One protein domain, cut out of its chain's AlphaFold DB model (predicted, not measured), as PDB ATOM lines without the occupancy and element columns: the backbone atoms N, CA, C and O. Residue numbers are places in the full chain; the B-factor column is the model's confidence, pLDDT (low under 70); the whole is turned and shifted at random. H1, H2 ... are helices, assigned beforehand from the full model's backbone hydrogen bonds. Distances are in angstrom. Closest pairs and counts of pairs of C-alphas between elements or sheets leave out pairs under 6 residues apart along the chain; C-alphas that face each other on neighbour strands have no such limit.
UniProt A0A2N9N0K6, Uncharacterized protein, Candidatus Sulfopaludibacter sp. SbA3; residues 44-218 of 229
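AT A GLANCE: This is residues 44 to 218 of the 229 residues of an uncharacterized protein of Candidatus Sulfopaludibacter sp. SbA3 (UniProt A0A2N9N0K6). A long rod is built on one very long helix, H4; H2 runs back beside the first half of H4, and H1 crosses H2 on the side away from H4. H3 makes a corner at the end of the rod where H2 ends and H4 begins, while H7 crosses the later part of H4, near the short H5 and H6, and its last residues, 213 to 217, stick out with residue 218. The printed part has 175 residues with seven named helices, H1 to H7 in order along the chain, and no named strand; its class is all helix. It is extended, with a radius of gyration of the C-alphas of 28.0 A and spans of 94 by 36 by 28 A.

HOW THE PARTS SIT: H4, residues 123 to 175, touches H2, residues 64 to 96, with its residues 126 to 151 alone. The two run opposite ways at a shallow tilt of 25 degrees, and their closest C-alphas, those of Ile 74 and Leu 140, are 5.7 A apart. H2 is the hub, touching three helices. Its residues 68 to 79 touch H1, residues 44 to 60, opposite ways at a steep tilt of 46 degrees; the closest C-alphas, of Cys 53 and Ala 75, are 5.5 A apart. H1 and H4 are apart. Residues 91 to 96 of H2 touch H3, residues 107 to 121, at a steep tilt of 59 degrees, with the C-alphas of Leu 96 and Ser 114 closest at 5.6 A. H3 and H4 are close but not clearly touching, about perpendicular at 84 degrees; the C-alphas of Trp 119 and Ile 126 are closest, 7.8 A apart. Residues 162 to 170 of H4 touch residues 201 to 209 of H7, residues 198 to 217, the same way at a tilt of 67 degrees, only just steep; the C-alphas of Val 162 and Val 205 are closest, at 5.3 A. H5, residues 181 to 184, only just touches H7, with 3 pairs of C-alphas within 8 A, the closest Leu 181 and Ala 202 at 7.2 A. H6, residues 187 to 190, is close to H4 but not clearly touching, with the C-alphas of Ala 161 and Val 187 closest at 7.3 A. In H1, H2, H3, H4 and H7 every O i to N i+4 pair is within hydrogen-bond range; H5 and H6 are too short for such a pair.

IN THESE COORDINATES: H4 is 77.9 A from first to last C-alpha; C-alpha 123 is at (27.023, 30.971, 11.826), and C-alpha 175 is at (30.199, -4.619, 81.098). H2 is 48.6 A long, H7 28.7 A, H1 24.4 A and H3 21.1 A; H5 and H6 are 5.4 A each. H1 begins at C-alpha 44, (52.188, 27.902, 29.709).

THE WHOLE: The C-alphas of His 105 and Gly 176, the two farthest apart, are 94.3 A from each other. The printed part has no cut, and no link is long. Mean pLDDT of the printed part is 90.4; residues 99 to 100 are under 70.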
ATOM      1  N   GLU A  44      53.082  27.010  28.969       94.56
ATOM      2  CA  GLU A  44      52.188  27.902  29.709       94.56
ATOM      3  C   GLU A  44      50.783  27.302  29.838       94.56
ATOM      4  O   GLU A  44      50.205  27.291  30.928       94.56
ATOM      5  N   ASP A  45      50.254  26.739  28.747       91.38
ATOM      6  CA  ASP A  45      48.945  26.084  28.738       91.38
ATOM      7  C   ASP A  45      48.938  24.819  29.603       91.38
ATOM      8  O   ASP A  45      47.948  24.540  30.283       91.38
ATOM      9  N   GLU A  46      50.027  24.045  29.591       93.81
ATOM     10  CA  GLU A  46      50.159  22.845  30.419       93.81
ATOM     11  C   GLU A  46      50.206  23.199  31.909       93.81
ATOM     12  O   GLU A  46      49.522  22.565  32.720       93.81
ATOM     13  N   ALA A  47      50.949  24.248  32.274       95.81
ATOM     14  CA  ALA A  47      50.993  24.749  33.643       95.81
ATOM     15  C   ALA A  47      49.612  25.245  34.107       95.81
ATOM     16  O   ALA A  47      49.161  24.895  35.201       95.81
ATOM     17  N   ALA A  48      48.903  26.000  33.262       96.50
ATOM     18  CA  ALA A  48      47.564  26.501  33.566       96.50
ATOM     19  C   ALA A  48      46.530  25.369  33.702       96.50
ATOM     20  O   ALA A  48      45.712  25.380  34.629       96.50
ATOM     21  N   TYR A  49      46.583  24.370  32.816       96.69
ATOM     22  CA  TYR A  49      45.729  23.185  32.885       96.69
ATOM     23  C   TYR A  49      45.998  22.373  34.157       96.69
ATOM     24  O   TYR A  49      45.063  22.046  34.890       96.69
ATOM     25  N   THR A  50      47.270  22.124  34.473       96.81
ATOM     26  CA  THR A  50      47.679  21.400  35.684       96.81
ATOM     27  C   THR A  50      47.185  22.108  36.945       96.81
ATOM     28  O   THR A  50      46.570  21.475  37.805       96.81
ATOM     29  N   ALA A  51      47.381  23.426  37.040       97.94
ATOM     30  CA  ALA A  51      46.901  24.223  38.167       97.94
ATOM     31  C   ALA A  51      45.366  24.186  38.291       97.94
ATOM     32  O   ALA A  51      44.829  24.074  39.396       97.94
ATOM     33  N   HIS A  52      44.643  24.233  37.166       97.69
ATOM     34  CA  HIS A  52      43.183  24.100  37.144       97.69
ATOM     35  C   HIS A  52      42.729  22.730  37.664       97.69
ATOM     36  O   HIS A  52      41.851  22.676  38.525       97.69
ATOM     37  N   CYS A  53      43.335  21.636  37.198       97.81
ATOM     38  CA  CYS A  53      43.024  20.293  37.688       97.81
ATOM     39  C   CYS A  53      43.321  20.162  39.186       97.81
ATOM     40  O   CYS A  53      42.459  19.705  39.933       97.81
ATOM     41  N   GLN A  54      44.483  20.628  39.652       98.19
ATOM     42  CA  GLN A  54      44.841  20.600  41.073       98.19
ATOM     43  C   GLN A  54      43.819  21.343  41.939       98.19
ATOM     44  O   GLN A  54      43.362  20.802  42.943       98.19
ATOM     45  N   ASN A  55      43.404  22.541  41.527       98.19
ATOM     46  CA  ASN A  55      42.384  23.311  42.236       98.19
ATOM     47  C   ASN A  55      41.037  22.564  42.281       98.19
ATOM     48  O   ASN A  55      40.398  22.486  43.330       98.19
ATOM     49  N   MET A  56      40.620  21.957  41.165       98.00
ATOM     50  CA  MET A  56      39.390  21.162  41.114       98.00
ATOM     51  C   MET A  56      39.440  19.958  42.065       98.00
ATOM     52  O   MET A  56      38.475  19.741  42.798       98.00
ATOM     53  N   HIS A  57      40.558  19.227  42.108       98.06
ATOM     54  CA  HIS A  57      40.764  18.113  43.043       98.06
ATOM     55  C   HIS A  57      40.774  18.578  44.502       98.06
ATOM     56  O   HIS A  57      40.109  17.973  45.336       98.06
ATOM     57  N   GLN A  58      41.440  19.690  44.815       98.00
ATOM     58  CA  GLN A  58      41.430  20.265  46.166       98.00
ATOM     59  C   GLN A  58      40.026  20.703  46.599       98.00
ATOM     60  O   GLN A  58      39.623  20.458  47.731       98.00
ATOM     61  N   SER A  59      39.274  21.333  45.695       97.38
ATOM     62  CA  SER A  59      37.942  21.867  45.986       97.38
ATOM     63  C   SER A  59      36.884  20.778  46.146       97.38
ATOM     64  O   SER A  59      35.979  20.916  46.967       97.38
ATOM     65  N   LEU A  60      36.960  19.720  45.335       96.94
ATOM     66  CA  LEU A  60      35.999  18.617  45.368       96.94
ATOM     67  C   LEU A  60      36.380  17.524  46.371       96.94
ATOM     68  O   LEU A  60      35.502  16.750  46.743       96.94
ATOM     69  N   ALA A  61      37.642  17.497  46.815       96.19
ATOM     70  CA  ALA A  61      38.189  16.563  47.797       96.19
ATOM     71  C   ALA A  61      37.744  15.104  47.555       96.19
ATOM     72  O   ALA A  61      37.106  14.504  48.426       96.19
ATOM     73  N   PRO A  62      38.012  14.544  46.359       96.12
ATOM     74  CA  PRO A  62      37.603  13.186  46.052       96.12
ATOM     75  C   PRO A  62      38.366  12.164  46.893       96.12
ATOM     76  O   PRO A  62      39.575  12.279  47.096       96.12
ATOM     77  N   GLU A  63      37.666  11.116  47.306       91.81
ATOM     78  CA  GLU A  63      38.246   9.954  47.974       91.81
ATOM     79  C   GLU A  63      37.926   8.662  47.210       91.81
ATOM     80  O   GLU A  63      36.790   8.398  46.821       91.81
ATOM     81  N   GLY A  64      38.944   7.824  47.010       88.94
ATOM     82  CA  GLY A  64      38.820   6.587  46.238       88.94
ATOM     83  C   GLY A  64      38.824   6.802  44.719       88.94
ATOM     84  O   GLY A  64      38.655   7.909  44.212       88.94
ATOM     85  N   GLY A  65      39.044   5.716  43.972       90.69
ATOM     86  CA  GLY A  65      39.275   5.781  42.521       90.69
ATOM     87  C   GLY A  65      38.126   6.420  41.738       90.69
ATOM     88  O   GLY A  65      38.362   7.295  40.913       90.69
ATOM     89  N   MET A  66      36.877   6.059  42.053       93.00
ATOM     90  CA  MET A  66      35.707   6.573  41.328       93.00
ATOM     91  C   MET A  66      35.485   8.077  41.526       93.00
ATOM     92  O   MET A  66      35.169   8.777  40.565       93.00
ATOM     93  N   GLU A  67      35.646   8.596  42.751       95.88
ATOM     94  CA  GLU A  67      35.521  10.039  42.990       95.88
ATOM     95  C   GLU A  67      36.659  10.806  42.295       95.88
ATOM     96  O   GLU A  67      36.427  11.884  41.742       95.88
ATOM     97  N   VAL A  68      37.877  10.243  42.287       96.50
ATOM     98  CA  VAL A  68      39.059  10.829  41.629       96.50
ATOM     99  C   VAL A  68      38.857  10.906  40.118       96.50
ATOM    100  O   VAL A  68      39.085  11.964  39.528       96.50
ATOM    101  N   GLU A  69      38.382   9.827  39.494       96.31
ATOM    102  CA  GLU A  69      38.085   9.790  38.060       96.31
ATOM    103  C   GLU A  69      36.992  10.796  37.683       96.31
ATOM    104  O   GLU A  69      37.193  11.606  36.779       96.31
ATOM    105  N   LEU A  70      35.874  10.824  38.419       97.69
ATOM    106  CA  LEU A  70      34.801  11.799  38.186       97.69
ATOM    107  C   LEU A  70      35.293  13.238  38.346       97.69
ATOM    108  O   LEU A  70      34.918  14.112  37.567       97.69
ATOM    109  N   THR A  71      36.141  13.495  39.340       98.44
ATOM    110  CA  THR A  71      36.719  14.823  39.572       98.44
ATOM    111  C   THR A  71      37.625  15.255  38.426       98.44
ATOM    112  O   THR A  71      37.542  16.406  37.990       98.44
ATOM    113  N   GLN A  72      38.435  14.339  37.892       97.75
ATOM    114  CA  GLN A  72      39.249  14.604  36.710       97.75
ATOM    115  C   GLN A  72      38.373  14.914  35.490       97.75
ATOM    116  O   GLN A  72      38.573  15.933  34.835       97.75
ATOM    117  N   ASP A  73      37.340  14.107  35.254       97.19
ATOM    118  CA  ASP A  73      36.356  14.307  34.188       97.19
ATOM    119  C   ASP A  73      35.681  15.692  34.269       97.19
ATOM    120  O   ASP A  73      35.542  16.402  33.271       97.19
ATOM    121  N   ILE A  74      35.274  16.101  35.476       98.31
ATOM    122  CA  ILE A  74      34.684  17.419  35.751       98.31
ATOM    123  C   ILE A  74      35.702  18.528  35.465       98.31
ATOM    124  O   ILE A  74      35.340  19.561  34.890       98.31
ATOM    125  N   ALA A  75      36.962  18.351  35.873       98.00
ATOM    126  CA  ALA A  75      38.022  19.316  35.614       98.00
ATOM    127  C   ALA A  75      38.260  19.482  34.106       98.00
ATOM    128  O   ALA A  75      38.309  20.619  33.625       98.00
ATOM    129  N   ASP A  76      38.317  18.378  33.366       96.31
ATOM    130  CA  ASP A  76      38.534  18.351  31.921       96.31
ATOM    131  C   ASP A  76      37.385  19.002  31.158       96.31
ATOM    132  O   ASP A  76      37.609  19.873  30.313       96.31
ATOM    133  N   ASP A  77      36.143  18.652  31.487       97.06
ATOM    134  CA  ASP A  77      34.970  19.234  30.839       97.06
ATOM    135  C   ASP A  77      34.852  20.737  31.146       97.06
ATOM    136  O   ASP A  77      34.584  21.532  30.242       97.06
ATOM    137  N   ARG A  78      35.174  21.178  32.372       96.62
ATOM    138  CA  ARG A  78      35.269  22.615  32.697       96.62
ATOM    139  C   ARG A  78      36.373  23.327  31.926       96.62
ATOM    140  O   ARG A  78      36.171  24.462  31.496       96.62
ATOM    141  N   TRP A  79      37.531  22.694  31.752       96.00
ATOM    142  CA  TRP A  79      38.621  23.259  30.960       96.00
ATOM    143  C   TRP A  79      38.207  23.433  29.497       96.00
ATOM    144  O   TRP A  79      38.421  24.488  28.899       96.00
ATOM    145  N   ARG A  80      37.532  22.426  28.932       93.62
ATOM    146  CA  ARG A  80      37.004  22.470  27.563       93.62
ATOM    147  C   ARG A  80      35.955  23.565  27.383       93.62
ATOM    148  O   ARG A  80      36.011  24.254  26.370       93.62
ATOM    149  N   LEU A  81      35.064  23.771  28.356       94.44
ATOM    150  CA  LEU A  81      34.093  24.873  28.332       94.44
ATOM    151  C   LEU A  81      34.783  26.243  28.352       94.44
ATOM    152  O   LEU A  81      34.469  27.088  27.518       94.44
ATOM    153  N   LYS A  82      35.781  26.448  29.225       93.25
ATOM    154  CA  LYS A  82      36.574  27.693  29.240       93.25
ATOM    155  C   LYS A  82      37.224  27.964  27.880       93.25
ATOM    156  O   LYS A  82      37.173  29.087  27.386       93.25
ATOM    157  N   LYS A  83      37.797  26.929  27.255       89.94
ATOM    158  CA  LYS A  83      38.397  27.044  25.918       89.94
ATOM    159  C   LYS A  83      37.362  27.314  24.826       89.94
ATOM    160  O   LYS A  83      37.666  28.067  23.910       89.94
ATOM    161  N   ALA A  84      36.164  26.735  24.916       89.00
ATOM    162  CA  ALA A  84      35.083  27.002  23.970       89.00
ATOM    163  C   ALA A  84      34.669  28.481  24.004       89.00
ATOM    164  O   ALA A  84      34.628  29.118  22.954       89.00
ATOM    165  N   VAL A  85      34.482  29.042  25.204       89.06
ATOM    166  CA  VAL A  85      34.176  30.470  25.390       89.06
ATOM    167  C   VAL A  85      35.297  31.343  24.824       89.06
ATOM    168  O   VAL A  85      35.036  32.218  24.006       89.06
ATOM    169  N   ALA A  86      36.557  31.066  25.176       90.69
ATOM    170  CA  ALA A  86      37.695  31.827  24.656       90.69
ATOM    171  C   ALA A  86      37.788  31.774  23.121       90.69
ATOM    172  O   ALA A  86      38.068  32.777  22.473       90.69
ATOM    173  N   MET A  87      37.522  30.611  22.520       87.69
ATOM    174  CA  MET A  87      37.531  30.460  21.067       87.69
ATOM    175  C   MET A  87      36.416  31.267  20.400       87.69
ATOM    176  O   MET A  87      36.654  31.888  19.365       87.69
ATOM    177  N   GLN A  88      35.225  31.298  20.999       87.38
ATOM    178  CA  GLN A  88      34.118  32.110  20.508       87.38
ATOM    179  C   GLN A  88      34.457  33.607  20.557       87.38
ATOM    180  O   GLN A  88      34.305  34.288  19.545       87.38
ATOM    181  N   GLU A  89      34.997  34.099  21.676       89.75
ATOM    182  CA  GLU A  89      35.455  35.492  21.808       89.75
ATOM    183  C   GLU A  89      36.523  35.845  20.762       89.75
ATOM    184  O   GLU A  89      36.434  36.872  20.086       89.75
ATOM    185  N   ASN A  90      37.493  34.952  20.545       90.06
ATOM    186  CA  ASN A  90      38.553  35.157  19.559       90.06
ATOM    187  C   ASN A  90      38.009  35.262  18.123       90.06
ATOM    188  O   ASN A  90      38.509  36.072  17.344       90.06
ATOM    189  N   ILE A  91      36.971  34.496  17.764       88.75
ATOM    190  CA  ILE A  91      36.326  34.585  16.443       88.75
ATOM    191  C   ILE A  91      35.726  35.983  16.221       88.75
ATOM    192  O   ILE A  91      35.927  36.579  15.159       88.75
ATOM    193  N   PHE A  92      35.041  36.542  17.223       87.94
ATOM    194  CA  PHE A  92      34.507  37.904  17.133       87.94
ATOM    195  C   PHE A  92      35.615  38.961  17.100       87.94
ATOM    196  O   PHE A  92      35.544  39.887  16.289       87.94
ATOM    197  N   ALA A  93      36.665  38.799  17.909       89.19
ATOM    198  CA  ALA A  93      37.808  39.708  17.928       89.19
ATOM    199  C   ALA A  93      38.528  39.772  16.567       89.19
ATOM    200  O   ALA A  93      38.801  40.865  16.066       89.19
ATOM    201  N   MET A  94      38.766  38.628  15.911       86.81
ATOM    202  CA  MET A  94      39.359  38.599  14.564       86.81
ATOM    203  C   MET A  94      38.496  39.329  13.529       86.81
ATOM    204  O   MET A  94      39.009  40.017  12.643       86.81
ATOM    205  N   GLY A  95      37.176  39.200  13.631       84.81
ATOM    206  CA  GLY A  95      36.274  39.873  12.708       84.81
ATOM    207  C   GLY A  95      36.134  41.372  12.934       84.81
ATOM    208  O   GLY A  95      35.852  42.086  11.974       84.81
ATOM    209  N   LEU A  96      36.366  41.855  14.159       83.69
ATOM    210  CA  LEU A  96      36.520  43.282  14.457       83.69
ATOM    211  C   LEU A  96      37.834  43.842  13.898       83.69
ATOM    212  O   LEU A  96      37.858  44.970  13.415       83.69
ATOM    213  N   ALA A  97      38.907  43.047  13.904       83.06
ATOM    214  CA  ALA A  97      40.190  43.422  13.305       83.06
ATOM    215  C   ALA A  97      40.151  43.484  11.765       83.06
ATOM    216  O   ALA A  97      41.059  44.034  11.143       83.06
ATOM    217  N   THR A  98      39.101  42.944  11.140       79.25
ATOM    218  CA  THR A  98      38.893  42.989   9.689       79.25
ATOM    219  C   THR A  98      37.817  44.033   9.374       79.25
ATOM    220  O   THR A  98      36.653  43.778   9.656       79.25
ATOM    221  N   PRO A  99      38.116  45.201   8.784       66.75
ATOM    222  CA  PRO A  99      37.105  46.241   8.571       66.75
ATOM    223  C   PRO A  99      35.923  45.781   7.702       66.75
ATOM    224  O   PRO A  99      36.082  45.000   6.759       66.75
ATOM    225  N   SER A 100      34.711  46.238   8.023       69.56
ATOM    226  CA  SER A 100      33.538  46.115   7.145       69.56
ATOM    227  C   SER A 100      33.772  46.850   5.817       69.56
ATOM    228  O   SER A 100      34.288  47.965   5.841       69.56
ATOM    229  N   PRO A 101      33.372  46.290   4.654       73.25
ATOM    230  CA  PRO A 101      33.358  47.049   3.400       73.25
ATOM    231  C   PRO A 101      32.327  48.191   3.423       73.25
ATOM    232  O   PRO A 101      32.393  49.100   2.602       73.25
ATOM    233  N   ILE A 102      31.376  48.151   4.362       74.44
ATOM    234  CA  ILE A 102      30.440  49.239   4.639       74.44
ATOM    235  C   ILE A 102      31.053  50.099   5.745       74.44
ATOM    236  O   ILE A 102      31.072  49.666   6.896       74.44
ATOM    237  N   ALA A 103      31.539  51.287   5.382       76.44
ATOM    238  CA  ALA A 103      32.007  52.304   6.319       76.44
ATOM    239  C   ALA A 103      30.882  53.311   6.579       76.44
ATOM    240  O   ALA A 103      30.411  53.989   5.666       76.44
ATOM    241  N   THR A 104      30.441  53.394   7.827       80.06
ATOM    242  CA  THR A 104      29.377  54.304   8.270       80.06
ATOM    243  C   THR A 104      29.928  55.585   8.892       80.06
ATOM    244  O   THR A 104      29.159  56.494   9.195       80.06
ATOM    245  N   HIS A 105      31.254  55.669   9.068       81.88
ATOM    246  CA  HIS A 105      31.958  56.751   9.766       81.88
ATOM    247  C   HIS A 105      31.509  56.938  11.225       81.88
ATOM    248  O   HIS A 105      31.840  57.945  11.852       81.88
ATOM    249  N   HIS A 106      30.793  55.957  11.777       88.06
ATOM    250  CA  HIS A 106      30.402  55.899  13.173       88.06
ATOM    251  C   HIS A 106      31.039  54.651  13.804       88.06
ATOM    252  O   HIS A 106      30.576  53.538  13.536       88.06
ATOM    253  N   PRO A 107      32.064  54.799  14.669       85.94
ATOM    254  CA  PRO A 107      32.861  53.676  15.172       85.94
ATOM    255  C   PRO A 107      32.041  52.523  15.766       85.94
ATOM    256  O   PRO A 107      32.315  51.357  15.496       85.94
ATOM    257  N   GLU A 108      30.994  52.837  16.534       87.56
ATOM    258  CA  GLU A 108      30.131  51.817  17.146       87.56
ATOM    259  C   GLU A 108      29.279  51.054  16.117       87.56
ATOM    260  O   GLU A 108      29.052  49.854  16.270       87.56
ATOM    261  N   VAL A 109      28.839  51.722  15.045       87.12
ATOM    262  CA  VAL A 109      28.035  51.099  13.982       87.12
ATOM    263  C   VAL A 109      28.934  50.226  13.109       87.12
ATOM    264  O   VAL A 109      28.561  49.099  12.778       87.12
ATOM    265  N   ASP A 110      30.151  50.688  12.815       85.25
ATOM    266  CA  ASP A 110      31.154  49.915  12.078       85.25
ATOM    267  C   ASP A 110      31.573  48.647  12.848       85.25
ATOM    268  O   ASP A 110      31.698  47.566  12.257       85.25
ATOM    269  N   ALA A 111      31.721  48.743  14.175       85.62
ATOM    270  CA  ALA A 111      31.970  47.593  15.043       85.62
ATOM    271  C   ALA A 111      30.789  46.607  15.039       85.62
ATOM    272  O   ALA A 111      30.992  45.404  14.848       85.62
ATOM    273  N   ALA A 112      29.555  47.100  15.181       86.94
ATOM    274  CA  ALA A 112      28.351  46.271  15.153       86.94
ATOM    275  C   ALA A 112      28.170  45.546  13.806       86.94
ATOM    276  O   ALA A 112      27.867  44.353  13.778       86.94
ATOM    277  N   PHE A 113      28.413  46.223  12.680       87.50
ATOM    278  CA  PHE A 113      28.353  45.612  11.347       87.50
ATOM    279  C   PHE A 113      29.444  44.561  11.147       87.50
ATOM    280  O   PHE A 113      29.187  43.500  10.570       87.50
ATOM    281  N   SER A 114      30.643  44.814  11.669       87.00
ATOM    282  CA  SER A 114      31.739  43.846  11.626       87.00
ATOM    283  C   SER A 114      31.396  42.580  12.420       87.00
ATOM    284  O   SER A 114      31.577  41.480  11.894       87.00
ATOM    285  N   GLN A 115      30.803  42.708  13.614       86.88
ATOM    286  CA  GLN A 115      30.303  41.571  14.405       86.88
ATOM    287  C   GLN A 115      29.153  40.831  13.707       86.88
ATOM    288  O   GLN A 115      29.170  39.603  13.621       86.88
ATOM    289  N   ALA A 116      28.174  41.554  13.151       87.81
ATOM    290  CA  ALA A 116      27.060  40.952  12.417       87.81
ATOM    291  C   ALA A 116      27.547  40.141  11.206       87.81
ATOM    292  O   ALA A 116      27.041  39.054  10.926       87.81
ATOM    293  N   ARG A 117      28.583  40.621  10.513       87.75
ATOM    294  CA  ARG A 117      29.213  39.876   9.422       87.75
ATOM    295  C   ARG A 117      29.903  38.605   9.918       87.75
ATOM    296  O   ARG A 117      29.770  37.580   9.252       87.75
ATOM    297  N   VAL A 118      30.604  38.632  11.057       88.31
ATOM    298  CA  VAL A 118      31.167  37.407  11.667       88.31
ATOM    299  C   VAL A 118      30.064  36.401  11.932       88.31
ATOM    300  O   VAL A 118      30.183  35.246  11.534       88.31
ATOM    301  N   TRP A 119      28.958  36.853  12.524       87.19
ATOM    302  CA  TRP A 119      27.812  35.999  12.796       87.19
ATOM    303  C   TRP A 119      27.267  35.350  11.522       87.19
ATOM    304  O   TRP A 119      27.097  34.138  11.474       87.19
ATOM    305  N   LEU A 120      27.037  36.128  10.463       88.94
ATOM    306  CA  LEU A 120      26.506  35.604   9.201       88.94
ATOM    307  C   LEU A 120      27.482  34.643   8.505       88.94
ATOM    308  O   LEU A 120      27.053  33.622   7.969       88.94
ATOM    309  N   THR A 121      28.784  34.944   8.534       89.19
ATOM    310  CA  THR A 121      29.816  34.157   7.835       89.19
ATOM    311  C   THR A 121      30.240  32.900   8.592       89.19
ATOM    312  O   THR A 121      30.523  31.897   7.949       89.19
ATOM    313  N   SER A 122      30.230  32.934   9.927       88.06
ATOM    314  CA  SER A 122      30.658  31.835  10.813       88.06
ATOM    315  C   SER A 122      29.488  31.190  11.576       88.06
ATOM    316  O   SER A 122      29.683  30.515  12.588       88.06
ATOM    317  N   SER A 123      28.245  31.420  11.133       86.69
ATOM    318  CA  SER A 123      27.023  30.971  11.826       86.69
ATOM    319  C   SER A 123      26.988  29.464  12.080       86.69
ATOM    320  O   SER A 123      26.516  29.025  13.130       86.69
ATOM    321  N   LYS A 124      27.490  28.658  11.137       89.62
ATOM    322  CA  LYS A 124      27.500  27.193  11.248       89.62
ATOM    323  C   LYS A 124      28.472  26.729  12.326       89.62
ATOM    324  O   LYS A 124      28.120  25.881  13.142       89.62
ATOM    325  N   GLU A 125      29.670  27.294  12.348       86.12
ATOM    326  CA  GLU A 125      30.721  27.001  13.316       86.12
ATOM    327  C   GLU A 125      30.279  27.422  14.717       86.12
ATOM    328  O   GLU A 125      30.381  26.630  15.652       86.12
ATOM    329  N   ILE A 126      29.696  28.617  14.854       86.56
ATOM    330  CA  ILE A 126      29.133  29.109  16.120       86.56
ATOM    331  C   ILE A 126      28.017  28.177  16.620       86.56
ATOM    332  O   ILE A 126      27.996  27.807  17.796       86.56
ATOM    333  N   ALA A 127      27.120  27.726  15.736       89.38
ATOM    334  CA  ALA A 127      26.083  26.761  16.101       89.38
ATOM    335  C   ALA A 127      26.673  25.411  16.553       89.38
ATOM    336  O   ALA A 127      26.201  24.830  17.533       89.38
ATOM    337  N   LEU A 128      27.723  24.916  15.888       88.19
ATOM    338  CA  LEU A 128      28.433  23.700  16.301       88.19
ATOM    339  C   LEU A 128      29.092  23.861  17.677       88.19
ATOM    340  O   LEU A 128      28.977  22.953  18.504       88.19
ATOM    341  N   TYR A 129      29.724  25.006  17.950       86.50
ATOM    342  CA  TYR A 129      30.289  25.307  19.267       86.50
ATOM    343  C   TYR A 129      29.224  25.278  20.358       86.50
ATOM    344  O   TYR A 129      29.402  24.562  21.340       86.50
ATOM    345  N   SER A 130      28.091  25.953  20.149       88.56
ATOM    346  CA  SER A 130      26.980  25.959  21.107       88.56
ATOM    347  C   SER A 130      26.435  24.547  21.377       88.56
ATOM    348  O   SER A 130      26.163  24.176  22.522       88.56
ATOM    349  N   LEU A 131      26.344  23.697  20.346       91.69
ATOM    350  CA  LEU A 131      25.948  22.295  20.515       91.69
ATOM    351  C   LEU A 131      26.957  21.498  21.350       91.69
ATOM    352  O   LEU A 131      26.556  20.688  22.192       91.69
ATOM    353  N   TYR A 132      28.256  21.681  21.110       90.12
ATOM    354  CA  TYR A 132      29.293  21.011  21.892       90.12
ATOM    355  C   TYR A 132      29.339  21.513  23.330       90.12
ATOM    356  O   TYR A 132      29.415  20.688  24.238       90.12
ATOM    357  N   GLU A 133      29.217  22.821  23.541       92.00
ATOM    358  CA  GLU A 133      29.098  23.432  24.862       92.00
ATOM    359  C   GLU A 133      27.936  22.811  25.635       92.00
ATOM    360  O   GLU A 133      28.142  22.270  26.721       92.00
ATOM    361  N   HIS A 134      26.745  22.752  25.029       94.62
ATOM    362  CA  HIS A 134      25.584  22.141  25.667       94.62
ATOM    363  C   HIS A 134      25.831  20.670  26.029       94.62
ATOM    364  O   HIS A 134      25.522  20.239  27.138       94.62
ATOM    365  N   ARG A 135      26.423  19.875  25.128       94.75
ATOM    366  CA  ARG A 135      26.727  18.457  25.401       94.75
ATOM    367  C   ARG A 135      27.734  18.286  26.538       94.75
ATOM    368  O   ARG A 135      27.535  17.415  27.385       94.75
ATOM    369  N   ILE A 136      28.786  19.101  26.563       95.56
ATOM    370  CA  ILE A 136      29.802  19.072  27.622       95.56
ATOM    371  C   ILE A 136      29.173  19.498  28.949       95.56
ATOM    372  O   ILE A 136      29.361  18.817  29.952       95.56
ATOM    373  N   GLN A 137      28.348  20.545  28.955       96.06
ATOM    374  CA  GLN A 137      27.639  20.996  30.147       96.06
ATOM    375  C   GLN A 137      26.691  19.919  30.693       96.06
ATOM    376  O   GLN A 137      26.689  19.651  31.892       96.06
ATOM    377  N   ARG A 138      25.954  19.216  29.825       97.25
ATOM    378  CA  ARG A 138      25.117  18.076  30.235       97.25
ATOM    379  C   ARG A 138      25.929  16.932  30.844       97.25
ATOM    380  O   ARG A 138      25.465  16.312  31.798       97.25
ATOM    381  N   LYS A 139      27.111  16.620  30.297       96.12
ATOM    382  CA  LYS A 139      28.020  15.614  30.878       96.12
ATOM    383  C   LYS A 139      28.535  16.078  32.243       96.12
ATOM    384  O   LYS A 139      28.445  15.327  33.210       96.12
ATOM    385  N   LEU A 140      28.970  17.333  32.339       96.88
ATOM    386  CA  LEU A 140      29.445  17.960  33.571       96.88
ATOM    387  C   LEU A 140      28.390  17.910  34.689       96.88
ATOM    388  O   LEU A 140      28.708  17.525  35.812       96.88
ATOM    389  N   GLU A 141      27.140  18.266  34.387       97.31
ATOM    390  CA  GLU A 141      26.016  18.213  35.333       97.31
ATOM    391  C   GLU A 141      25.796  16.795  35.879       97.31
ATOM    392  O   GLU A 141      25.636  16.614  37.087       97.31
ATOM    393  N   LYS A 142      25.837  15.782  35.003       98.12
ATOM    394  CA  LYS A 142      25.690  14.372  35.396       98.12
ATOM    395  C   LYS A 142      26.843  13.899  36.272       98.12
ATOM    396  O   LYS A 142      26.596  13.305  37.319       98.12
ATOM    397  N   ASN A 143      28.078  14.201  35.885       97.88
ATOM    398  CA  ASN A 143      29.260  13.791  36.639       97.88
ATOM    399  C   ASN A 143      29.298  14.462  38.022       97.88
ATOM    400  O   ASN A 143      29.593  13.801  39.014       97.88
ATOM    401  N   LEU A 144      28.913  15.742  38.119       98.06
ATOM    402  CA  LEU A 144      28.764  16.433  39.405       98.06
ATOM    403  C   LEU A 144      27.686  15.795  40.287       98.06
ATOM    404  O   LEU A 144      27.889  15.668  41.493       98.06
ATOM    405  N   ALA A 145      26.547  15.406  39.712       98.25
ATOM    406  CA  ALA A 145      25.492  14.724  40.457       98.25
ATOM    407  C   ALA A 145      25.961  13.356  40.977       98.25
ATOM    408  O   ALA A 145      25.760  13.048  42.150       98.25
ATOM    409  N   GLN A 146      26.645  12.571  40.141       97.94
ATOM    410  CA  GLN A 146      27.188  11.271  40.530       97.94
ATOM    411  C   GLN A 146      28.261  11.396  41.619       97.94
ATOM    412  O   GLN A 146      28.231  10.642  42.588       97.94
ATOM    413  N   LEU A 147      29.167  12.372  41.506       98.12
ATOM    414  CA  LEU A 147      30.181  12.630  42.530       98.12
ATOM    415  C   LEU A 147      29.535  12.987  43.874       98.12
ATOM    416  O   LEU A 147      29.902  12.424  44.902       98.12
ATOM    417  N   ARG A 148      28.537  13.881  43.868       97.81
ATOM    418  CA  ARG A 148      27.796  14.243  45.087       97.81
ATOM    419  C   ARG A 148      27.125  13.033  45.719       97.81
ATOM    420  O   ARG A 148      27.213  12.879  46.931       97.81
ATOM    421  N   GLN A 149      26.508  12.175  44.908       97.06
ATOM    422  CA  GLN A 149      25.873  10.953  45.386       97.06
ATOM    423  C   GLN A 149      26.887  10.031  46.081       97.06
ATOM    424  O   GLN A 149      26.662   9.646  47.224       97.06
ATOM    425  N   LEU A 150      28.033   9.755  45.449       95.56
ATOM    426  CA  LEU A 150      29.089   8.926  46.048       95.56
ATOM    427  C   LEU A 150      29.600   9.510  47.371       95.56
ATOM    428  O   LEU A 150      29.712   8.792  48.364       95.56
ATOM    429  N   GLN A 151      29.829  10.823  47.418       96.00
ATOM    430  CA  GLN A 151      30.274  11.505  48.634       96.00
ATOM    431  C   GLN A 151      29.209  11.499  49.738       96.00
ATOM    432  O   GLN A 151      29.528  11.403  50.924       96.00
ATOM    433  N   GLU A 152      27.929  11.630  49.393       95.75
ATOM    434  CA  GLU A 152      26.827  11.483  50.345       95.75
ATOM    435  C   GLU A 152      26.737  10.065  50.898       95.75
ATOM    436  O   GLU A 152      26.632   9.904  52.113       95.75
ATOM    437  N   ASP A 153      26.828   9.054  50.040       93.44
ATOM    438  CA  ASP A 153      26.756   7.652  50.442       93.44
ATOM    439  C   ASP A 153      27.944   7.268  51.327       93.44
ATOM    440  O   ASP A 153      27.760   6.644  52.375       93.44
ATOM    441  N   ARG A 154      29.148   7.740  50.990       92.50
ATOM    442  CA  ARG A 154      30.347   7.580  51.821       92.50
ATOM    443  C   ARG A 154      30.196   8.256  53.182       92.50
ATOM    444  O   ARG A 154      30.485   7.639  54.204       92.50
ATOM    445  N   ARG A 155      29.704   9.500  53.233       92.75
ATOM    446  CA  ARG A 155      29.471  10.210  54.506       92.75
ATOM    447  C   ARG A 155      28.425   9.516  55.374       92.75
ATOM    448  O   ARG A 155      28.628   9.420  56.580       92.75
ATOM    449  N   LYS A 156      27.337   9.016  54.780       93.50
ATOM    450  CA  LYS A 156      26.307   8.245  55.495       93.50
ATOM    451  C   LYS A 156      26.878   6.944  56.046       93.50
ATOM    452  O   LYS A 156      26.688   6.662  57.223       93.50
ATOM    453  N   ALA A 157      27.624   6.202  55.229       91.94
ATOM    454  CA  ALA A 157      28.290   4.981  55.664       91.94
ATOM    455  C   ALA A 157      29.263   5.249  56.821       91.94
ATOM    456  O   ALA A 157      29.273   4.507  57.797       91.94
ATOM    457  N   LEU A 158      30.027   6.347  56.762       92.06
ATOM    458  CA  LEU A 158      30.923   6.745  57.847       92.06
ATOM    459  C   LEU A 158      30.155   7.058  59.132       92.06
ATOM    460  O   LEU A 158      30.556   6.616  60.205       92.06
ATOM    461  N   GLN A 159      29.068   7.825  59.035       92.62
ATOM    462  CA  GLN A 159      28.233   8.165  60.188       92.62
ATOM    463  C   GLN A 159      27.671   6.905  60.848       92.62
ATOM    464  O   GLN A 159      27.840   6.738  62.052       92.62
ATOM    465  N   GLN A 160      27.103   5.995  60.055       92.38
ATOM    466  CA  GLN A 160      26.588   4.710  60.533       92.38
ATOM    467  C   GLN A 160      27.683   3.883  61.211       92.38
ATOM    468  O   GLN A 160      27.511   3.456  62.349       92.38
ATOM    469  N   ALA A 161      28.844   3.739  60.568       93.31
ATOM    470  CA  ALA A 161      29.962   2.987  61.124       93.31
ATOM    471  C   ALA A 161      30.444   3.565  62.467       93.31
ATOM    472  O   ALA A 161      30.706   2.826  63.415       93.31
ATOM    473  N   VAL A 162      30.555   4.895  62.568       93.81
ATOM    474  CA  VAL A 162      30.964   5.579  63.805       93.81
ATOM    475  C   VAL A 162      29.917   5.411  64.907       93.81
ATOM    476  O   VAL A 162      30.291   5.220  66.063       93.81
ATOM    477  N   GLU A 163      28.627   5.488  64.576       92.94
ATOM    478  CA  GLU A 163      27.528   5.275  65.524       92.94
ATOM    479  C   GLU A 163      27.524   3.842  66.066       92.94
ATOM    480  O   GLU A 163      27.536   3.652  67.283       92.94
ATOM    481  N   GLU A 164      27.594   2.839  65.191       92.88
ATOM    482  CA  GLU A 164      27.636   1.426  65.577       92.88
ATOM    483  C   GLU A 164      28.856   1.109  66.451       92.88
ATOM    484  O   GLU A 164      28.716   0.552  67.544       92.88
ATOM    485  N   ALA A 165      30.052   1.539  66.036       93.44
ATOM    486  CA  ALA A 165      31.272   1.341  66.815       93.44
ATOM    487  C   ALA A 165      31.225   2.065  68.172       93.44
ATOM    488  O   ALA A 165      31.699   1.534  69.180       93.44
ATOM    489  N   ALA A 166      30.637   3.265  68.237       93.56
ATOM    490  CA  ALA A 166      30.470   3.990  69.495       93.56
ATOM    491  C   ALA A 166      29.521   3.263  70.457       93.56
ATOM    492  O   ALA A 166      29.823   3.188  71.653       93.56
ATOM    493  N   LEU A 167      28.421   2.698  69.946       92.31
ATOM    494  CA  LEU A 167      27.473   1.897  70.723       92.31
ATOM    495  C   LEU A 167      28.124   0.620  71.263       92.31
ATOM    496  O   LEU A 167      28.013   0.339  72.457       92.31
ATOM    497  N   LEU A 168      28.857  -0.117  70.424       92.38
ATOM    498  CA  LEU A 168      29.586  -1.318  70.846       92.38
ATOM    499  C   LEU A 168      30.622  -0.994  71.927       92.38
ATOM    500  O   LEU A 168      30.678  -1.664  72.960       92.38
ATOM    501  N   ALA A 169      31.378   0.089  71.752       91.94
ATOM    502  CA  ALA A 169      32.358   0.536  72.735       91.94
ATOM    503  C   ALA A 169      31.717   0.990  74.061       91.94
ATOM    504  O   ALA A 169      32.317   0.833  75.128       91.94
ATOM    505  N   GLN A 170      30.512   1.568  74.024       90.69
ATOM    506  CA  GLN A 170      29.754   1.925  75.226       90.69
ATOM    507  C   GLN A 170      29.210   0.679  75.938       90.69
ATOM    508  O   GLN A 170      29.286   0.604  77.164       90.69
ATOM    509  N   ALA A 171      28.724  -0.309  75.184       92.06
ATOM    510  CA  ALA A 171      28.245  -1.579  75.722       92.06
ATOM    511  C   ALA A 171      29.371  -2.419  76.350       92.06
ATOM    512  O   ALA A 171      29.175  -3.008  77.409       92.06
ATOM    513  N   ALA A 172      30.561  -2.452  75.744       92.38
ATOM    514  CA  ALA A 172      31.732  -3.095  76.342       92.38
ATOM    515  C   ALA A 172      32.133  -2.394  77.652       92.38
ATOM    516  O   ALA A 172      32.327  -3.041  78.680       92.38
ATOM    517  N   ALA A 173      32.146  -1.054  77.654       90.75
ATOM    518  CA  ALA A 173      32.459  -0.273  78.847       90.75
ATOM    519  C   ALA A 173      31.459  -0.499  79.996       90.75
ATOM    520  O   ALA A 173      31.881  -0.577  81.147       90.75
ATOM    521  N   SER A 174      30.157  -0.640  79.713       91.12
ATOM    522  CA  SER A 174      29.150  -0.916  80.753       91.12
ATOM    523  C   SER A 174      29.275  -2.317  81.359       91.12
ATOM    524  O   SER A 174      28.884  -2.518  82.508       91.12
ATOM    525  N   LYS A 175      29.864  -3.267  80.624       93.25
ATOM    526  CA  LYS A 175      30.199  -4.619  81.098       93.25
ATOM    527  C   LYS A 175      31.589  -4.719  81.740       93.25
ATOM    528  O   LYS A 175      31.918  -5.762  82.295       93.25
ATOM    529  N   GLY A 176      32.398  -3.658  81.678       91.69
ATOM    530  CA  GLY A 176      33.792  -3.673  82.136       91.69
ATOM    531  C   GLY A 176      34.749  -4.435  81.210       91.69
ATOM    532  O   GLY A 176      35.826  -4.835  81.645       91.69
ATOM    533  N   GLU A 177      34.371  -4.643  79.949       92.94
ATOM    534  CA  GLU A 177      35.155  -5.371  78.948       92.94
ATOM    535  C   GLU A 177      35.977  -4.410  78.064       92.94
ATOM    536  O   GLU A 177      35.538  -3.289  77.779       92.94
ATOM    537  N   PRO A 178      37.173  -4.819  77.594       90.62
ATOM    538  CA  PRO A 178      37.954  -4.027  76.651       90.62
ATOM    539  C   PRO A 178      37.363  -4.113  75.236       90.62
ATOM    540  O   PRO A 178      37.212  -5.207  74.690       90.62
ATOM    541  N   PHE A 179      37.100  -2.954  74.628       90.00
ATOM    542  CA  PHE A 179      36.718  -2.837  73.217       90.00
ATOM    543  C   PHE A 179      37.956  -2.611  72.351       90.00
ATOM    544  O   PHE A 179      38.676  -1.627  72.551       90.00
ATOM    545  N   ASP A 180      38.174  -3.503  71.392       88.81
ATOM    546  CA  ASP A 180      39.221  -3.385  70.383       88.81
ATOM    547  C   ASP A 180      38.582  -3.199  69.007       88.81
ATOM    548  O   ASP A 180      37.751  -3.991  68.571       88.81
ATOM    549  N   LEU A 181      38.978  -2.132  68.323       85.81
ATOM    550  CA  LEU A 181      38.324  -1.678  67.108       85.81
ATOM    551  C   LEU A 181      38.538  -2.662  65.950       85.81
ATOM    552  O   LEU A 181      37.587  -2.973  65.248       85.81
ATOM    553  N   GLU A 182      39.744  -3.208  65.778       84.94
ATOM    554  CA  GLU A 182      40.023  -4.134  64.666       84.94
ATOM    555  C   GLU A 182      39.402  -5.516  64.894       84.94
ATOM    556  O   GLU A 182      38.937  -6.155  63.949       84.94
ATOM    557  N   ARG A 183      39.364  -5.965  66.153       87.75
ATOM    558  CA  ARG A 183      38.790  -7.257  66.542       87.75
ATOM    559  C   ARG A 183      37.263  -7.233  66.547       87.75
ATOM    560  O   ARG A 183      36.639  -8.160  66.038       87.75
ATOM    561  N   ASP A 184      36.675  -6.202  67.148       86.94
ATOM    562  CA  ASP A 184      35.240  -6.149  67.442       86.94
ATOM    563  C   ASP A 184      34.451  -5.375  66.374       86.94
ATOM    564  O   ASP A 184      33.224  -5.471  66.332       86.94
ATOM    565  N   PHE A 185      35.129  -4.612  65.506       88.69
ATOM    566  CA  PHE A 185      34.494  -3.815  64.458       88.69
ATOM    567  C   PHE A 185      35.355  -3.717  63.178       88.69
ATOM    568  O   PHE A 185      35.973  -2.683  62.910       88.69
ATOM    569  N   PRO A 186      35.395  -4.775  62.342       84.75
ATOM    570  CA  PRO A 186      36.213  -4.805  61.127       84.75
ATOM    571  C   PRO A 186      35.653  -3.867  60.038       84.75
ATOM    572  O   PRO A 186      34.941  -4.294  59.125       84.75
ATOM    573  N   VAL A 187      35.990  -2.571  60.131       79.31
ATOM    574  CA  VAL A 187      35.449  -1.469  59.309       79.31
ATOM    575  C   VAL A 187      35.498  -1.786  57.816       79.31
ATOM    576  O   VAL A 187      34.499  -1.627  57.125       79.31
ATOM    577  N   GLN A 188      36.635  -2.272  57.317       80.19
ATOM    578  CA  GLN A 188      36.852  -2.501  55.887       80.19
ATOM    579  C   GLN A 188      36.020  -3.670  55.336       80.19
ATOM    580  O   GLN A 188      35.720  -3.693  54.145       80.19
ATOM    581  N   ALA A 189      35.639  -4.631  56.184       83.19
ATOM    582  CA  ALA A 189      34.787  -5.747  55.780       83.19
ATOM    583  C   ALA A 189      33.307  -5.341  55.714       83.19
ATOM    584  O   ALA A 189      32.579  -5.809  54.843       83.19
ATOM    585  N   LEU A 190      32.871  -4.471  56.631       82.00
ATOM    586  CA  LEU A 190      31.476  -4.036  56.747       82.00
ATOM    587  C   LEU A 190      31.151  -2.843  55.838       82.00
ATOM    588  O   LEU A 190      30.052  -2.762  55.293       82.00
ATOM    589  N   TYR A 191      32.115  -1.946  55.637       84.06
ATOM    590  CA  TYR A 191      31.965  -0.723  54.852       84.06
ATOM    591  C   TYR A 191      33.141  -0.565  53.877       84.06
ATOM    592  O   TYR A 191      34.018   0.275  54.086       84.06
ATOM    593  N   PRO A 192      33.179  -1.351  52.786       82.12
ATOM    594  CA  PRO A 192      34.293  -1.344  51.832       82.12
ATOM    595  C   PRO A 192      34.523   0.014  51.148       82.12
ATOM    596  O   PRO A 192      35.617   0.295  50.669       82.12
ATOM    597  N   GLN A 193      33.504   0.873  51.110       80.00
ATOM    598  CA  GLN A 193      33.573   2.241  50.594       80.00
ATOM    599  C   GLN A 193      34.318   3.222  51.517       80.00
ATOM    600  O   GLN A 193      34.604   4.347  51.108       80.00
ATOM    601  N   LEU A 194      34.607   2.838  52.763       84.56
ATOM    602  CA  LEU A 194      35.308   3.672  53.736       84.56
ATOM    603  C   LEU A 194      36.807   3.356  53.710       84.56
ATOM    604  O   LEU A 194      37.251   2.322  54.204       84.56
ATOM    605  N   VAL A 195      37.605   4.280  53.172       75.00
ATOM    606  CA  VAL A 195      39.071   4.184  53.162       75.00
ATOM    607  C   VAL A 195      39.624   5.057  54.289       75.00
ATOM    608  O   VAL A 195      39.922   6.226  54.087       75.00
ATOM    609  N   PHE A 196      39.733   4.496  55.496       75.25
ATOM    610  CA  PHE A 196      40.278   5.197  56.666       75.25
ATOM    611  C   PHE A 196      41.457   4.449  57.259       75.25
ATOM    612  O   PHE A 196      41.506   3.216  57.248       75.25
ATOM    613  N   SER A 197      42.367   5.207  57.867       80.75
ATOM    614  CA  SER A 197      43.292   4.618  58.821       80.75
ATOM    615  C   SER A 197      42.537   4.249  60.108       80.75
ATOM    616  O   SER A 197      41.720   5.029  60.614       80.75
ATOM    617  N   THR A 198      42.826   3.072  60.676       81.62
ATOM    618  CA  THR A 198      42.311   2.652  61.991       81.62
ATOM    619  C   THR A 198      42.426   3.755  63.066       81.62
ATOM    620  O   THR A 198      41.437   4.000  63.765       81.62
ATOM    621  N   PRO A 199      43.557   4.489  63.213       86.81
ATOM    622  CA  PRO A 199      43.672   5.527  64.241       86.81
ATOM    623  C   PRO A 199      42.772   6.751  64.012       86.81
ATOM    624  O   PRO A 199      42.292   7.335  64.986       86.81
ATOM    625  N   GLU A 200      42.527   7.169  62.769       87.69
ATOM    626  CA  GLU A 200      41.609   8.283  62.485       87.69
ATOM    627  C   GLU A 200      40.167   7.905  62.812       87.69
ATOM    628  O   GLU A 200      39.469   8.663  63.489       87.69
ATOM    629  N   PHE A 201      39.748   6.703  62.414       89.88
ATOM    630  CA  PHE A 201      38.421   6.195  62.738       89.88
ATOM    631  C   PHE A 201      38.219   6.076  64.258       89.88
ATOM    632  O   PHE A 201      37.217   6.553  64.792       89.88
ATOM    633  N   ALA A 202      39.214   5.562  64.991       90.44
ATOM    634  CA  ALA A 202      39.178   5.491  66.453       90.44
ATOM    635  C   ALA A 202      38.973   6.867  67.114       90.44
ATOM    636  O   ALA A 202      38.230   6.987  68.095       90.44
ATOM    637  N   ARG A 203      39.587   7.931  66.571       92.62
ATOM    638  CA  ARG A 203      39.384   9.307  67.058       92.62
ATOM    639  C   ARG A 203      37.947   9.780  66.845       92.62
ATOM    640  O   ARG A 203      37.401  10.413  67.749       92.62
ATOM    641  N   LEU A 204      37.331   9.465  65.704       93.69
ATOM    642  CA  LEU A 204      35.932   9.812  65.422       93.69
ATOM    643  C   LEU A 204      34.967   9.093  66.370       93.69
ATOM    644  O   LEU A 204      34.076   9.728  66.934       93.69
ATOM    645  N   VAL A 205      35.189   7.800  66.617       92.94
ATOM    646  CA  VAL A 205      34.412   7.011  67.587       92.94
ATOM    647  C   VAL A 205      34.547   7.598  68.995       92.94
ATOM    648  O   VAL A 205      33.549   7.838  69.677       92.94
ATOM    649  N   ALA A 206      35.774   7.907  69.428       92.88
ATOM    650  CA  ALA A 206      36.021   8.535  70.725       92.88
ATOM    651  C   ALA A 206      35.361   9.920  70.840       92.88
ATOM    652  O   ALA A 206      34.787  10.245  71.882       92.88
ATOM    653  N   TYR A 207      35.420  10.729  69.779       94.19
ATOM    654  CA  TYR A 207      34.739  12.020  69.706       94.19
ATOM    655  C   TYR A 207      33.218  11.862  69.826       94.19
ATOM    656  O   TYR A 207      32.612  12.532  70.659       94.19
ATOM    657  N   SER A 208      32.618  10.937  69.071       94.31
ATOM    658  CA  SER A 208      31.178  10.655  69.107       94.31
ATOM    659  C   SER A 208      30.708  10.263  70.512       94.31
ATOM    660  O   SER A 208      29.757  10.843  71.039       94.31
ATOM    661  N   ARG A 209      31.449   9.379  71.195       91.31
ATOM    662  CA  ARG A 209      31.163   8.990  72.589       91.31
ATOM    663  C   ARG A 209      31.220  10.173  73.558       91.31
ATOM    664  O   ARG A 209      30.334  10.323  74.397       91.31
ATOM    665  N   ARG A 210      32.250  11.022  73.451       90.94
ATOM    666  CA  ARG A 210      32.382  12.229  74.289       90.94
ATOM    667  C   ARG A 210      31.248  13.213  74.031       90.94
ATOM    668  O   ARG A 210      30.714  13.779  74.979       90.94
ATOM    669  N   LEU A 211      30.865  13.391  72.768       92.00
ATOM    670  CA  LEU A 211      29.749  14.243  72.374       92.00
ATOM    671  C   LEU A 211      28.424  13.726  72.952       92.00
ATOM    672  O   LEU A 211      27.648  14.519  73.476       92.00
ATOM    673  N   ALA A 212      28.171  12.416  72.885       88.75
ATOM    674  CA  ALA A 212      26.978  11.797  73.462       88.75
ATOM    675  C   ALA A 212      26.915  12.005  74.984       88.75
ATOM    676  O   ALA A 212      25.922  12.522  75.490       88.75
ATOM    677  N   SER A 213      28.013  11.732  75.696       86.44
ATOM    678  CA  SER A 213      28.101  11.973  77.143       86.44
ATOM    679  C   SER A 213      27.908  13.453  77.507       86.44
ATOM    680  O   SER A 213      27.203  13.766  78.465       86.44
ATOM    681  N   ALA A 214      28.461  14.383  76.721       89.94
ATOM    682  CA  ALA A 214      28.247  15.815  76.925       89.94
ATOM    683  C   ALA A 214      26.779  16.227  76.708       89.94
ATOM    684  O   ALA A 214      26.263  17.052  77.460       89.94
ATOM    685  N   LYS A 215      26.091  15.642  75.717       88.94
ATOM    686  CA  LYS A 215      24.655  15.876  75.479       88.94
ATOM    687  C   LYS A 215      23.786  15.376  76.635       88.94
ATOM    688  O   LYS A 215      22.795  16.024  76.948       88.94
ATOM    689  N   GLU A 216      24.151  14.264  77.269       85.06
ATOM    690  CA  GLU A 216      23.454  13.744  78.455       85.06
ATOM    691  C   GLU A 216      23.719  14.596  79.707       85.06
ATOM    692  O   GLU A 216      22.815  14.821  80.510       85.06
ATOM    693  N   ALA A 217      24.947  15.101  79.866       82.69
ATOM    694  CA  ALA A 217      25.359  15.888  81.029       82.69
ATOM    695  C   ALA A 217      24.835  17.336  81.024       82.69
ATOM    696  O   ALA A 217      24.717  17.945  82.088       82.69
ATOM    697  N   ILE A 218      24.536  17.905  79.850       78.12
ATOM    698  CA  ILE A 218      23.980  19.256  79.715       78.12
ATOM    699  C   ILE A 218      22.447  19.146  79.635       78.12
ATOM    700  O   ILE A 218      21.916  18.881  78.555       78.12
TER     701      ILE A 218